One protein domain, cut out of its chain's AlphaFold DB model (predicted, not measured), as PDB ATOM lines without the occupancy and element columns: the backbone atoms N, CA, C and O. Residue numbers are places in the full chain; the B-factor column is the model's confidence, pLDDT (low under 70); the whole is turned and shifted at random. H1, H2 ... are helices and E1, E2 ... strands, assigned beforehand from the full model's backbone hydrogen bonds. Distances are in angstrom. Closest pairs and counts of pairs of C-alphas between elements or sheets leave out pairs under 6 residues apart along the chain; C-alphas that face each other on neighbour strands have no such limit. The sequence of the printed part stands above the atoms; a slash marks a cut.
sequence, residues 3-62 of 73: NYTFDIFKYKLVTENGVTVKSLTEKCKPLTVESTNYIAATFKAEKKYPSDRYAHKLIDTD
ATOM      1  N   ASN A   3      38.910   8.019  32.921       97.94
ATOM      2  CA  ASN A   3      39.892   7.895  31.866       97.94
ATOM      3  C   ASN A   3      40.216   6.419  31.638       97.94
ATOM      4  O   ASN A   3      40.390   5.642  32.575       97.94
ATOM      5  N   TYR A   4      40.305   6.041  30.369       97.62
ATOM      6  CA  TYR A   4      40.715   4.714  29.929       97.62
ATOM      7  C   TYR A   4      41.858   4.884  28.943       97.62
ATOM      8  O   TYR A   4      41.678   5.514  27.895       97.62
ATOM      9  N   THR A   5      43.021   4.338  29.275       98.00
ATOM     10  CA  THR A   5      44.206   4.392  28.423       98.00
ATOM     11  C   THR A   5      44.427   3.048  27.753       98.00
ATOM     12  O   THR A   5      44.568   2.015  28.407       98.00
ATOM     13  N   PHE A   6      44.480   3.079  26.426       97.62
ATOM     14  CA  PHE A   6      44.692   1.923  25.575       97.62
ATOM     15  C   PHE A   6      46.064   1.996  24.919       97.62
ATOM     16  O   PHE A   6      46.407   2.997  24.286       97.62
ATOM     17  N   ASP A   7      46.821   0.909  25.001       96.88
ATOM     18  CA  ASP A   7      47.875   0.656  24.032       96.88
ATOM     19  C   ASP A   7      47.229   0.321  22.681       96.88
ATOM     20  O   ASP A   7      46.297  -0.484  22.603       96.88
ATOM     21  N   ILE A   8      47.746   0.940  21.621       97.38
ATOM     22  CA  ILE A   8      47.281   0.761  20.246       97.38
ATOM     23  C   ILE A   8      48.392   0.091  19.447       97.38
ATOM     24  O   ILE A   8      49.528   0.570  19.439       97.38
ATOM     25  N   PHE A   9      48.065  -0.981  18.736       96.00
ATOM     26  CA  PHE A   9      49.010  -1.693  17.882       96.00
ATOM     27  C   PHE A   9      48.461  -1.818  16.473       96.00
ATOM     28  O   PHE A   9      47.308  -2.188  16.312       96.00
ATOM     29  N   LYS A  10      49.273  -1.596  15.439       95.31
ATOM     30  CA  LYS A  10      48.930  -2.116  14.108       95.31
ATOM     31  C   LYS A  10      49.089  -3.625  14.124       95.31
ATOM     32  O   LYS A  10      50.056  -4.131  14.700       95.31
ATOM     33  N   TYR A  11      48.198  -4.327  13.442       91.88
ATOM     34  CA  TYR A  11      48.365  -5.752  13.206       91.88
ATOM     35  C   TYR A  11      48.294  -6.077  11.719       91.88
ATOM     36  O   TYR A  11      47.750  -5.326  10.909       91.88
ATOM     37  N   LYS A  12      48.855  -7.228  11.367       89.25
ATOM     38  CA  LYS A  12      48.622  -7.883  10.084       89.25
ATOM     39  C   LYS A  12      48.042  -9.259  10.342       89.25
ATOM     40  O   LYS A  12      48.372  -9.902  11.338       89.25
ATOM     41  N   LEU A  13      47.176  -9.702   9.444       89.69
ATOM     42  CA  LEU A  13      46.745 -11.089   9.420       89.69
ATOM     43  C   LEU A  13      47.851 -11.908   8.763       89.69
ATOM     44  O   LEU A  13      48.261 -11.609   7.641       89.69
ATOM     45  N   VAL A  14      48.354 -12.901   9.486       89.56
ATOM     46  CA  VAL A  14      49.362 -13.834   8.986       89.56
ATOM     47  C   VAL A  14      48.753 -15.222   9.030       89.56
ATOM     48  O   VAL A  14      48.211 -15.622  10.059       89.56
ATOM     49  N   THR A  15      48.812 -15.936   7.910       91.75
ATOM     50  CA  THR A  15      48.374 -17.327   7.827       91.75
ATOM     51  C   THR A  15      49.601 -18.226   7.872       91.75
ATOM     52  O   THR A  15      50.378 -18.255   6.921       91.75
ATOM     53  N   GLU A  16      49.762 -18.972   8.962       87.75
ATOM     54  CA  GLU A  16      50.813 -19.981   9.115       87.75
ATOM     55  C   GLU A  16      50.154 -21.344   9.316       87.75
ATOM     56  O   GLU A  16      49.263 -21.500  10.149       87.75
ATOM     57  N   ASN A  17      50.545 -22.338   8.512       88.31
ATOM     58  CA  ASN A  17      50.000 -23.702   8.567       88.31
ATOM     59  C   ASN A  17      48.455 -23.778   8.516       88.31
ATOM     60  O   ASN A  17      47.845 -24.631   9.155       88.31
ATOM     61  N   GLY A  18      47.815 -22.874   7.765       90.06
ATOM     62  CA  GLY A  18      46.354 -22.815   7.628       90.06
ATOM     63  C   GLY A  18      45.622 -22.100   8.770       90.06
ATOM     64  O   GLY A  18      44.401 -21.982   8.717       90.06
ATOM     65  N   VAL A  19      46.341 -21.582   9.771       90.00
ATOM     66  CA  VAL A  19      45.775 -20.788  10.867       90.00
ATOM     67  C   VAL A  19      46.088 -19.316  10.636       90.00
ATOM     68  O   VAL A  19      47.248 -18.926  10.536       90.00
ATOM     69  N   THR A  20      45.049 -18.485  10.562       88.62
ATOM     70  CA  THR A  20      45.198 -17.030  10.447       88.62
ATOM     71  C   THR A  20      45.202 -16.395  11.832       88.62
ATOM     72  O   THR A  20      44.213 -16.483  12.559       88.62
ATOM     73  N   VAL A  21      46.295 -15.721  12.183       86.56
ATOM     74  CA  VAL A  21      46.470 -15.024  13.464       86.56
ATOM     75  C   VAL A  21      46.705 -13.529  13.254       86.56
ATOM     76  O   VAL A  21      47.277 -13.103  12.246       86.56
ATOM     77  N   LYS A  22      46.272 -12.711  14.221       86.19
ATOM     78  CA  LYS A  22      46.654 -11.295  14.293       86.19
ATOM     79  C   LYS A  22      48.093 -11.214  14.811       86.19
ATOM     80  O   LYS A  22      48.341 -11.473  15.984       86.19
ATOM     81  N   SER A  23      49.031 -10.833  13.951       87.94
ATOM     82  CA  SER A  23      50.410 -10.540  14.345       87.94
ATOM     83  C   SER A  23      50.566  -9.038  14.579       87.94
ATOM     84  O   SER A  23      50.315  -8.243  13.671       87.94
ATOM     85  N   LEU A  24      50.927  -8.635  15.802       88.44
ATOM     86  CA  LEU A  24      51.126  -7.228  16.169       88.44
ATOM     87  C   LEU A  24      52.454  -6.736  15.589       88.44
ATOM     88  O   LEU A  24      53.512  -7.257  15.928       88.44
ATOM     89  N   THR A  25      52.410  -5.732  14.716       88.62
ATOM     90  CA  THR A  25      53.582  -5.309  13.934       88.62
ATOM     91  C   THR A  25      54.209  -4.005  14.407       88.62
ATOM     92  O   THR A  25      55.405  -3.806  14.237       88.62
ATOM     93  N   GLU A  26      53.419  -3.082  14.955       93.19
ATOM     94  CA  GLU A  26      53.904  -1.755  15.347       93.19
ATOM     95  C   GLU A  26      53.115  -1.254  16.552       93.19
ATOM     96  O   GLU A  26      51.884  -1.284  16.529       93.19
ATOM     97  N   LYS A  27      53.809  -0.761  17.584       94.62
ATOM     98  CA  LYS A  27      53.179  -0.069  18.710       94.62
ATOM     99  C   LYS A  27      52.997   1.409  18.364       94.62
ATOM    100  O   LYS A  27      53.970   2.124  18.137       94.62
ATOM    101  N   CYS A  28      51.752   1.863  18.326       94.88
ATOM    102  CA  CYS A  28      51.403   3.265  18.138       94.88
ATOM    103  C   CYS A  28      51.428   4.021  19.478       94.88
ATOM    104  O   CYS A  28      51.652   3.448  20.546       94.88
ATOM    105  N   LYS A  29      51.193   5.338  19.429       95.81
ATOM    106  CA  LYS A  29      51.024   6.133  20.651       95.81
ATOM    107  C   LYS A  29      49.782   5.650  21.418       95.81
ATOM    108  O   LYS A  29      48.742   5.477  20.776       95.81
ATOM    109  N   PRO A  30      49.865   5.482  22.750       96.94
ATOM    110  CA  PRO A  30      48.703   5.158  23.564       96.94
ATOM    111  C   PRO A  30      47.591   6.196  23.411       96.94
ATOM    112  O   PRO A  30      47.848   7.384  23.188       96.94
ATOM    113  N   LEU A  31      46.352   5.740  23.548       98.00
ATOM    114  CA  LEU A  31      45.162   6.569  23.467       98.00
ATOM    115  C   LEU A  31      44.458   6.604  24.820       98.00
ATOM    116  O   LEU A  31      43.950   5.582  25.266       98.00
ATOM    117  N   THR A  32      44.342   7.788  25.414       98.12
ATOM    118  CA  THR A  32      43.453   8.017  26.558       98.12
ATOM    119  C   THR A  32      42.125   8.592  26.080       98.12
ATOM    120  O   THR A  32      42.104   9.548  25.300       98.12
ATOM    121  N   VAL A  33      41.017   8.019  26.546       97.38
ATOM    122  CA  VAL A  33      39.664   8.544  26.329       97.38
ATOM    123  C   VAL A  33      38.916   8.633  27.647       97.38
ATOM    124  O   VAL A  33      38.969   7.722  28.469       97.38
ATOM    125  N   GLU A  34      38.173   9.715  27.825       97.75
ATOM    126  CA  GLU A  34      37.258   9.861  28.949       97.75
ATOM    127  C   GLU A  34      35.894   9.269  28.579       97.75
ATOM    128  O   GLU A  34      35.336   9.590  27.525       97.75
ATOM    129  N   SER A  35      35.333   8.408  29.426       96.69
ATOM    130  CA  SER A  35      34.039   7.757  29.196       96.69
ATOM    131  C   SER A  35      33.311   7.429  30.498       96.69
ATOM    132  O   SER A  35      33.878   7.432  31.590       96.69
ATOM    133  N   THR A  36      32.012   7.153  30.395       94.75
ATOM    134  CA  THR A  36      31.180   6.753  31.541       94.75
ATOM    135  C   THR A  36      31.435   5.312  31.978       94.75
ATOM    136  O   THR A  36      31.271   5.004  33.152       94.75
ATOM    137  N   ASN A  37      31.843   4.439  31.057       93.94
ATOM    138  CA  ASN A  37      32.205   3.048  31.316       93.94
ATOM    139  C   ASN A  37      33.170   2.525  30.235       93.94
ATOM    140  O   ASN A  37      33.371   3.175  29.204       93.94
ATOM    141  N   TYR A  38      33.727   1.336  30.470       94.69
ATOM    142  CA  TYR A  38      34.678   0.683  29.570       94.69
ATOM    143  C   TYR A  38      34.117   0.443  28.165       94.69
ATOM    144  O   TYR A  38      34.784   0.772  27.194       94.69
ATOM    145  N   ILE A  39      32.874  -0.027  28.035       94.19
ATOM    146  CA  ILE A  39      32.243  -0.292  26.729       94.19
ATOM    147  C   ILE A  39      32.147   0.999  25.898       94.19
ATOM    148  O   ILE A  39      32.465   1.035  24.715       94.19
ATOM    149  N   ALA A  40      31.762   2.114  26.518       95.62
ATOM    150  CA  ALA A  40      31.757   3.407  25.843       95.62
ATOM    151  C   ALA A  40      33.178   3.878  25.480       95.62
ATOM    152  O   ALA A  40      33.366   4.579  24.485       95.62
ATOM    153  N   ALA A  41      34.186   3.528  26.283       96.56
ATOM    154  CA  ALA A  41      35.586   3.810  25.983       96.56
ATOM    155  C   ALA A  41      36.097   2.998  24.782       96.56
ATOM    156  O   ALA A  41      36.735   3.585  23.908       96.56
ATOM    157  N   THR A  42      35.766   1.704  24.685       96.06
ATOM    158  CA  THR A  42      36.169   0.852  23.554       96.06
ATOM    159  C   THR A  42      35.587   1.364  22.239       96.06
ATOM    160  O   THR A  42      36.335   1.518  21.281       96.06
ATOM    161  N   PHE A  43      34.313   1.777  22.206       96.31
ATOM    162  CA  PHE A  43      33.719   2.394  21.011       96.31
ATOM    163  C   PHE A  43      34.421   3.694  20.587       96.31
ATOM    164  O   PHE A  43      34.580   3.966  19.394       96.31
ATOM    165  N   LYS A  44      34.859   4.524  21.544       97.50
ATOM    166  CA  LYS A  44      35.629   5.742  21.232       97.50
ATOM    167  C   LYS A  44      37.026   5.412  20.713       97.50
ATOM    168  O   LYS A  44      37.493   6.092  19.798       97.50
ATOM    169  N   ALA A  45      37.674   4.399  21.287       96.94
ATOM    170  CA  ALA A  45      38.964   3.912  20.821       96.94
ATOM    171  C   ALA A  45      38.853   3.376  19.388       96.94
ATOM    172  O   ALA A  45      39.567   3.866  18.517       96.94
ATOM    173  N   GLU A  46      37.869   2.514  19.119       96.31
ATOM    174  CA  GLU A  46      37.601   1.921  17.803       96.31
ATOM    175  C   GLU A  46      37.267   2.975  16.738       96.31
ATOM    176  O   GLU A  46      37.737   2.906  15.605       96.31
ATOM    177  N   LYS A  47      36.520   4.026  17.096       96.69
ATOM    178  CA  LYS A  47      36.237   5.130  16.166       96.69
ATOM    179  C   LYS A  47      37.504   5.878  15.729       96.69
ATOM    180  O   LYS A  47      37.541   6.418  14.624       96.69
ATOM    181  N   LYS A  48      38.521   5.962  16.594       96.31
ATOM    182  CA  LYS A  48      39.791   6.647  16.301       96.31
ATOM    183  C   LYS A  48      40.821   5.714  15.661       96.31
ATOM    184  O   LYS A  48      41.550   6.146  14.771       96.31
ATOM    185  N   TYR A  49      40.861   4.463  16.104       95.88
ATOM    186  CA  TYR A  49      41.720   3.399  15.601       95.88
ATOM    187  C   TYR A  49      40.848   2.185  15.265       95.88
ATOM    188  O   TYR A  49      40.560   1.372  16.130       95.88
ATOM    189  N   PRO A  50      40.392   2.051  14.014       95.19
ATOM    190  CA  PRO A  50      39.489   0.966  13.649       95.19
ATOM    191  C   PRO A  50      40.112  -0.429  13.820       95.19
ATOM    192  O   PRO A  50      41.268  -0.670  13.448       95.19
ATOM    193  N   SER A  51      39.333  -1.368  14.362       92.31
ATOM    194  CA  SER A  51      39.791  -2.728  14.688       92.31
ATOM    195  C   SER A  51      40.105  -3.601  13.461       92.31
ATOM    196  O   SER A  51      40.602  -4.717  13.601       92.31
ATOM    197  N   ASP A  52      39.851  -3.111  12.240       90.62
ATOM    198  CA  ASP A  52      40.271  -3.743  10.976       90.62
ATOM    199  C   ASP A  52      41.796  -3.676  10.769       90.62
ATOM    200  O   ASP A  52      42.364  -4.487  10.040       90.62
ATOM    201  N   ARG A  53      42.462  -2.707  11.407       91.56
ATOM    202  CA  ARG A  53      43.903  -2.435  11.255       91.56
ATOM    203  C   ARG A  53      44.639  -2.350  12.578       91.56
ATOM    204  O   ARG A  53      45.861  -2.524  12.603       91.56
ATOM    205  N   TYR A  54      43.918  -2.048  13.653       95.88
ATOM    206  CA  TYR A  54      44.489  -1.806  14.965       95.88
ATOM    207  C   TYR A  54      43.955  -2.785  16.007       95.88
ATOM    208  O   TYR A  54      42.821  -3.235  15.932       95.88
ATOM    209  N   ALA A  55      44.803  -3.134  16.961       95.19
ATOM    210  CA  ALA A  55      44.464  -3.911  18.135       95.19
ATOM    211  C   ALA A  55      44.616  -3.022  19.371       95.19
ATOM    212  O   ALA A  55      45.549  -2.213  19.453       95.19
ATOM    213  N   HIS A  56      43.715  -3.194  20.327       96.38
ATOM    214  CA  HIS A  56      43.588  -2.342  21.500       96.38
ATOM    215  C   HIS A  56      43.798  -3.162  22.754       96.38
ATOM    216  O   HIS A  56      43.190  -4.215  22.917       96.38
ATOM    217  N   LYS A  57      44.616  -2.664  23.674       95.25
ATOM    218  CA  LYS A  57      44.772  -3.263  24.998       95.25
ATOM    219  C   LYS A  57      44.568  -2.196  26.052       95.25
ATOM    220  O   LYS A  57      45.323  -1.228  26.072       95.25
ATOM    221  N   LEU A  58      43.582  -2.366  26.930       96.75
ATOM    222  CA  LEU A  58      43.457  -1.489  28.091       96.75
ATOM    223  C   LEU A  58      44.676  -1.694  28.999       96.75
ATOM    224  O   LEU A  58      44.991  -2.828  29.364       96.75
ATOM    225  N   ILE A  59      45.365  -0.606  29.333       95.81
ATOM    226  CA  ILE A  59      46.559  -0.634  30.188       95.81
ATOM    227  C   ILE A  59      46.390   0.161  31.477       95.81
ATOM    228  O   ILE A  59      47.097  -0.127  32.437       95.81
ATOM    229  N   ASP A  60      45.464   1.119  31.514       96.62
ATOM    230  CA  ASP A  60      45.198   1.909  32.712       96.62
ATOM    231  C   ASP A  60      43.773   2.472  32.723       96.62
ATOM    232  O   ASP A  60      43.194   2.761  31.668       96.62
ATOM    233  N   THR A  61      43.212   2.620  33.923       96.56
ATOM    234  CA  THR A  61      41.968   3.357  34.146       96.56
ATOM    235  C   THR A  61      41.830   3.813  35.598       96.56
ATOM    236  O   THR A  61      42.158   3.074  36.526       96.56
ATOM    237  N   ASP A  62      41.280   5.017  35.783       96.12
ATOM    238  CA  ASP A  62      40.897   5.587  37.084       96.12
ATOM    239  C   ASP A  62      39.436   5.263  37.472       96.12
ATOM    240  O   ASP A  62      38.889   5.826  38.423       96.12
TER     241      ASP A  62
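What this domain is: This is residues 3 to 62 of the 73 residues of the protein "Sulfate transporter" of Bacteroides salyersiae (UniProt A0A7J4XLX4). One long strand, E1, is the spine of a strongly twisted antiparallel sheet, with E3 and E4 on either side of its first part and E2 folding back along its last part as a hairpin. H1 packs on the end with E3 and E4; the hairpin's turn makes the other end of the rod. The 60 printed residues hold E1, E2, E3, H1 and E4 in that order, a mixed class. The whole is only just loose, close to compact, with a radius of gyration of the C-alphas of 12.8 A and spans of 42 by 19 by 17 A.

Where its parts are: E1, residues 3 to 16, begins at C-alpha 3 (39.892, 7.895, 31.866) and is 37.6 A long. E2 is residues 19 to 27, 23.4 A; E3 is residues 31 to 35, 12.6 A; H1 is residues 38 to 48, 15.4 A. E4, residues 54 to 61, 20.0 A, ends at C-alpha 61 (41.968, 3.357, 34.146).

How they stand to each other: On one side of E1 lie E2, antiparallel at 134 degrees, N 12 to O 23 2.9 A, and E3, antiparallel at 126 degrees, N 4 to O 33 2.9 A. On the other side is E4, antiparallel at 150 degrees, N 7 to O 57 2.8 A; these pairs are within hydrogen-bond range. H1 is on the sheet; its closest C-alphas to E3 are Ala 41 and Ser 35, 5.3 A. Every O i to N i+4 pair in H1 is within hydrogen-bond range.

The domain as a whole: The C-alphas farthest apart, of Asn 17 and Thr 36, are 42.5 A apart. The printed part has no cut, its four links are tight, and no printed residue is under 70 in pLDDT.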